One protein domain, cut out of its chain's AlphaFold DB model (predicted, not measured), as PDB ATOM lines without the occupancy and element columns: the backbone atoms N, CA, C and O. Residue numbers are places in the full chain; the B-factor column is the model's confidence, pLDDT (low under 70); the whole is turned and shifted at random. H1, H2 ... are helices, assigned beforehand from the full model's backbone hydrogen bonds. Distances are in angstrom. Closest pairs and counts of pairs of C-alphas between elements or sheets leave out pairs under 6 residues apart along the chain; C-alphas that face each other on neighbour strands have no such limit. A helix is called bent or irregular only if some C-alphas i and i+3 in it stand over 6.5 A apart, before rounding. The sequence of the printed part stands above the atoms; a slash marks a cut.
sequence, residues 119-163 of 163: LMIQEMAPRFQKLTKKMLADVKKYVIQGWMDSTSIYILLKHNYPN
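What this domain is: This is residues 119 to 163 of the 163 residues of an uncharacterized protein of Rhizophagus irregularis (UniProt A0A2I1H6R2). Three short helices stand as a loose triangle: H2, the longest, with H3 folding back from it, and H1 set off from both. The printed part has 45 residues, with helices H1, H2 and H3 in that order and no named strand; the class is all helix. The whole is compact, with a radius of gyration of the C-alphas of 10.1 A and spans of 27 by 22 by 15 A.

How they stand to each other: H2, residues 133 to 144, and H3, residues 150 to 160, form a helical hairpin. They only just touch, with 3 pairs of C-alphas within 8 A; the closest are those of Tyr 142 and Ile 153, 6.8 A apart. They run opposite ways at a steep tilt of 42 degrees. H1, residues 121 to 127, is apart from H2 and only just apart from H3, their closest C-alphas 8.4 A apart. In H2 and H3 every O i to N i+4 pair is within hydrogen-bond range; in H1, 1 of 3 is, and 1 of 4 O i to N i+3 pairs.

Where its parts are: H2 is 16.4 A long from C-alpha 133 at (188.681, 173.908, 246.612). H3 is 15.1 A long and ends at C-alpha 160, (202.363, 171.964, 249.725). H1 is 9.9 A long.

The domain as a whole: The C-alphas of Gln 122 and Gln 145 are the two farthest apart, at 27.8 A. The printed part has no cut, and both links are tight. Model confidence is under 70 at residues 119 to 129 and 163.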
ATOM      1  N   LEU A 119     206.778 171.507 228.564       52.66
ATOM      2  CA  LEU A 119     205.422 171.956 228.811       52.66
ATOM      3  C   LEU A 119     204.853 170.956 229.806       52.66
ATOM      4  O   LEU A 119     204.424 169.871 229.439       52.66
ATOM      5  N   MET A 120     204.864 171.385 231.063       51.25
ATOM      6  CA  MET A 120     204.151 170.921 232.253       51.25
ATOM      7  C   MET A 120     202.843 170.134 232.053       51.25
ATOM      8  O   MET A 120     202.341 169.568 233.008       51.25
ATOM      9  N   ILE A 121     202.251 170.085 230.865       51.38
ATOM     10  CA  ILE A 121     200.967 169.471 230.566       51.38
ATOM     11  C   ILE A 121     200.962 167.972 230.887       51.38
ATOM     12  O   ILE A 121     200.024 167.546 231.540       51.38
ATOM     13  N   GLN A 122     201.961 167.163 230.515       51.12
ATOM     14  CA  GLN A 122     201.884 165.715 230.796       51.12
ATOM     15  C   GLN A 122     202.118 165.353 232.271       51.12
ATOM     16  O   GLN A 122     201.522 164.394 232.754       51.12
ATOM     17  N   GLU A 123     202.915 166.128 233.018       52.69
ATOM     18  CA  GLU A 123     203.139 165.898 234.457       52.69
ATOM     19  C   GLU A 123     202.051 166.564 235.331       52.69
ATOM     20  O   GLU A 123     201.645 166.013 236.355       52.69
ATOM     21  N   MET A 124     201.529 167.729 234.916       53.41
ATOM     22  CA  MET A 124     200.458 168.454 235.615       53.41
ATOM     23  C   MET A 124     199.064 167.920 235.304       53.41
ATOM     24  O   MET A 124     198.225 167.915 236.204       53.41
ATOM     25  N   ALA A 125     198.779 167.512 234.061       55.31
ATOM     26  CA  ALA A 125     197.426 167.108 233.673       55.31
ATOM     27  C   ALA A 125     196.907 165.914 234.484       55.31
ATOM     28  O   ALA A 125     195.736 165.969 234.845       55.31
ATOM     29  N   PRO A 126     197.716 164.895 234.847       57.50
ATOM     30  CA  PRO A 126     197.266 163.834 235.743       57.50
ATOM     31  C   PRO A 126     197.196 164.295 237.206       57.50
ATOM     32  O   PRO A 126     196.199 164.041 237.875       57.50
ATOM     33  N   ARG A 127     198.224 164.999 237.711       60.44
ATOM     34  CA  ARG A 127     198.350 165.351 239.144       60.44
ATOM     35  C   ARG A 127     197.346 166.405 239.610       60.44
ATOM     36  O   ARG A 127     196.913 166.393 240.755       60.44
ATOM     37  N   PHE A 128     196.959 167.315 238.722       60.53
ATOM     38  CA  PHE A 128     196.102 168.455 239.050       60.53
ATOM     39  C   PHE A 128     194.841 168.531 238.184       60.53
ATOM     40  O   PHE A 128     194.198 169.578 238.133       60.53
ATOM     41  N   GLN A 129     194.435 167.417 237.557       63.03
ATOM     42  CA  GLN A 129     193.206 167.346 236.752       63.03
ATOM     43  C   GLN A 129     191.963 167.811 237.525       63.03
ATOM     44  O   GLN A 129     191.017 168.338 236.942       63.03
ATOM     45  N   LYS A 130     191.967 167.622 238.850       71.38
ATOM     46  CA  LYS A 130     190.945 168.118 239.773       71.38
ATOM     47  C   LYS A 130     191.607 168.849 240.933       71.38
ATOM     48  O   LYS A 130     191.882 168.260 241.975       71.38
ATOM     49  N   LEU A 131     191.846 170.148 240.764       76.12
ATOM     50  CA  LEU A 131     192.235 171.001 241.885       76.12
ATOM     51  C   LEU A 131     191.135 170.981 242.953       76.12
ATOM     52  O   LEU A 131     189.963 171.239 242.669       76.12
ATOM     53  N   THR A 132     191.512 170.693 244.197       84.31
ATOM     54  CA  THR A 132     190.584 170.811 245.326       84.31
ATOM     55  C   THR A 132     190.212 172.279 245.554       84.31
ATOM     56  O   THR A 132     190.942 173.194 245.164       84.31
ATOM     57  N   LYS A 133     189.095 172.535 246.251       86.44
ATOM     58  CA  LYS A 133     188.681 173.908 246.612       86.44
ATOM     59  C   LYS A 133     189.786 174.675 247.354       86.44
ATOM     60  O   LYS A 133     189.929 175.877 247.152       86.44
ATOM     61  N   LYS A 134     190.587 173.971 248.162       87.31
ATOM     62  CA  LYS A 134     191.725 174.535 248.896       87.31
ATOM     63  C   LYS A 134     192.858 174.953 247.953       87.31
ATOM     64  O   LYS A 134     193.309 176.088 248.014       87.31
ATOM     65  N   MET A 135     193.236 174.086 247.013       88.62
ATOM     66  CA  MET A 135     194.264 174.399 246.013       88.62
ATOM     67  C   MET A 135     193.835 175.551 245.100       88.62
ATOM     68  O   MET A 135     194.648 176.405 244.769       88.62
ATOM     69  N   LEU A 136     192.549 175.630 244.736       85.81
ATOM     70  CA  LEU A 136     191.997 176.760 243.981       85.81
ATOM     71  C   LEU A 136     192.068 178.081 244.759       85.81
ATOM     72  O   LEU A 136     192.352 179.123 244.165       85.81
ATOM     73  N   ALA A 137     191.808 178.052 246.068       89.62
ATOM     74  CA  ALA A 137     191.937 179.227 246.925       89.62
ATOM     75  C   ALA A 137     193.396 179.699 247.008       89.62
ATOM     76  O   ALA A 137     193.655 180.894 246.871       89.62
ATOM     77  N   ASP A 138     194.343 178.768 247.131       87.75
ATOM     78  CA  ASP A 138     195.773 179.076 247.142       87.75
ATOM     79  C   ASP A 138     196.256 179.613 245.793       87.75
ATOM     80  O   ASP A 138     196.943 180.628 245.760       87.75
ATOM     81  N   VAL A 139     195.830 179.026 244.668       85.69
ATOM     82  CA  VAL A 139     196.120 179.566 243.327       85.69
ATOM     83  C   VAL A 139     195.612 180.999 243.205       85.69
ATOM     84  O   VAL A 139     196.369 181.880 242.807       85.69
ATOM     85  N   LYS A 140     194.358 181.268 243.596       87.38
ATOM     86  CA  LYS A 140     193.821 182.638 243.603       87.38
ATOM     87  C   LYS A 140     194.657 183.563 244.479       87.38
ATOM     88  O   LYS A 140     194.954 184.678 244.060       87.38
ATOM     89  N   LYS A 141     195.059 183.106 245.664       90.81
ATOM     90  CA  LYS A 141     195.916 183.867 246.574       90.81
ATOM     91  C   LYS A 141     197.264 184.195 245.926       90.81
ATOM     92  O   LYS A 141     197.660 185.354 245.930       90.81
ATOM     93  N   TYR A 142     197.939 183.222 245.320       85.69
ATOM     94  CA  TYR A 142     199.245 183.420 244.686       85.69
ATOM     95  C   TYR A 142     199.179 184.299 243.437       85.69
ATOM     96  O   TYR A 142     200.092 185.085 243.203       85.69
ATOM     97  N   VAL A 143     198.088 184.226 242.673       79.88
ATOM     98  CA  VAL A 143     197.873 185.091 241.507       79.88
ATOM     99  C   VAL A 143     197.567 186.528 241.937       79.88
ATOM    100  O   VAL A 143     198.184 187.456 241.428       79.88
ATOM    101  N   ILE A 144     196.650 186.728 242.890       78.69
ATOM    102  CA  ILE A 144     196.170 188.066 243.281       78.69
ATOM    103  C   ILE A 144     197.165 188.780 244.205       78.69
ATOM    104  O   ILE A 144     197.419 189.969 244.031       78.69
ATOM    105  N   GLN A 145     197.718 188.074 245.194       74.38
ATOM    106  CA  GLN A 145     198.597 188.657 246.216       74.38
ATOM    107  C   GLN A 145     200.077 188.465 245.890       74.38
ATOM    108  O   GLN A 145     200.878 189.351 246.158       74.38
ATOM    109  N   GLY A 146     200.443 187.306 245.339       70.94
ATOM    110  CA  GLY A 146     201.839 186.966 245.059       70.94
ATOM    111  C   GLY A 146     202.335 187.420 243.688       70.94
ATOM    112  O   GLY A 146     203.543 187.450 243.481       70.94
ATOM    113  N   TRP A 147     201.422 187.733 242.758       76.12
ATOM    114  CA  TRP A 147     201.729 188.055 241.357       76.12
ATOM    115  C   TRP A 147     202.652 187.006 240.717       76.12
ATOM    116  O   TRP A 147     203.543 187.315 239.927       76.12
ATOM    117  N   MET A 148     202.455 185.746 241.105       76.44
ATOM    118  CA  MET A 148     203.335 184.643 240.737       76.44
ATOM    119  C   MET A 148     202.969 184.077 239.368       76.44
ATOM    120  O   MET A 148     201.793 183.988 239.009       76.44
ATOM    121  N   ASP A 149     203.982 183.640 238.619       72.00
ATOM    122  CA  ASP A 149     203.760 182.912 237.377       72.00
ATOM    123  C   ASP A 149     203.326 181.456 237.630       72.00
ATOM    124  O   ASP A 149     203.427 180.912 238.735       72.00
ATOM    125  N   SER A 150     202.826 180.805 236.578       71.81
ATOM    126  CA  SER A 150     202.347 179.422 236.649       71.81
ATOM    127  C   SER A 150     203.423 178.424 237.093       71.81
ATOM    128  O   SER A 150     203.093 177.412 237.710       71.81
ATOM    129  N   THR A 151     204.695 178.695 236.793       71.81
ATOM    130  CA  THR A 151     205.833 177.837 237.147       71.81
ATOM    131  C   THR A 151     206.074 177.885 238.651       71.81
ATOM    132  O   THR A 151     206.142 176.841 239.300       71.81
ATOM    133  N   SER A 152     206.133 179.087 239.226       74.62
ATOM    134  CA  SER A 152     206.276 179.287 240.668       74.62
ATOM    135  C   SER A 152     205.080 178.725 241.438       74.62
ATOM    136  O   SER A 152     205.269 178.026 242.433       74.62
ATOM    137  N   ILE A 153     203.855 178.953 240.949       80.88
ATOM    138  CA  ILE A 153     202.631 178.415 241.566       80.88
ATOM    139  C   ILE A 153     202.666 176.884 241.594       80.88
ATOM    140  O   ILE A 153     202.344 176.287 242.617       80.88
ATOM    141  N   TYR A 154     203.088 176.229 240.513       77.75
ATOM    142  CA  TYR A 154     203.206 174.771 240.482       77.75
ATOM    143  C   TYR A 154     204.233 174.230 241.470       77.75
ATOM    144  O   TYR A 154     203.935 173.260 242.160       77.75
ATOM    145  N   ILE A 155     205.418 174.843 241.560       80.12
ATOM    146  CA  ILE A 155     206.455 174.412 242.509       80.12
ATOM    147  C   ILE A 155     205.906 174.465 243.940       80.12
ATOM    148  O   ILE A 155     206.062 173.507 244.698       80.12
ATOM    149  N   LEU A 156     205.195 175.543 244.281       84.19
ATOM    150  CA  LEU A 156     204.560 175.702 245.588       84.19
ATOM    151  C   LEU A 156     203.434 174.694 245.815       84.19
ATOM    152  O   LEU A 156     203.361 174.094 246.884       84.19
ATOM    153  N   LEU A 157     202.572 174.467 244.824       84.94
ATOM    154  CA  LEU A 157     201.513 173.467 244.937       84.94
ATOM    155  C   LEU A 157     202.084 172.055 245.091       84.94
ATOM    156  O   LEU A 157     201.601 171.308 245.931       84.94
ATOM    157  N   LYS A 158     203.136 171.697 244.350       79.25
ATOM    158  CA  LYS A 158     203.816 170.398 244.457       79.25
ATOM    159  C   LYS A 158     204.450 170.196 245.834       79.25
ATOM    160  O   LYS A 158     204.393 169.097 246.369       79.25
ATOM    161  N   HIS A 159     205.028 171.250 246.405       82.69
ATOM    162  CA  HIS A 159     205.583 171.220 247.757       82.69
ATOM    163  C   HIS A 159     204.487 171.093 248.828       82.69
ATOM    164  O   HIS A 159     204.596 170.285 249.744       82.69
ATOM    165  N   ASN A 160     203.414 171.877 248.707       83.50
ATOM    166  CA  ASN A 160     202.363 171.964 249.725       83.50
ATOM    167  C   ASN A 160     201.335 170.823 249.640       83.50
ATOM    168  O   ASN A 160     200.614 170.575 250.607       83.50
ATOM    169  N   TYR A 161     201.257 170.141 248.496       85.31
ATOM    170  CA  TYR A 161     200.315 169.061 248.209       85.31
ATOM    171  C   TYR A 161     201.038 167.874 247.539       85.31
ATOM    172  O   TYR A 161     200.866 167.659 246.340       85.31
ATOM    173  N   PRO A 162     201.856 167.102 248.279       71.75
ATOM    174  CA  PRO A 162     202.726 166.065 247.711       71.75
ATOM    175  C   PRO A 162     202.038 164.728 247.344       71.75
ATOM    176  O   PRO A 162     202.736 163.728 247.195       71.75
ATOM    177  N   ASN A 163     200.709 164.694 247.183       62.28
ATOM    178  CA  ASN A 163     199.940 163.460 246.934       62.28
ATOM    179  C   ASN A 163     199.765 163.144 245.446       62.28
ATOM    180  O   ASN A 163     199.349 164.059 244.697       62.28
TER     181      ASN A 163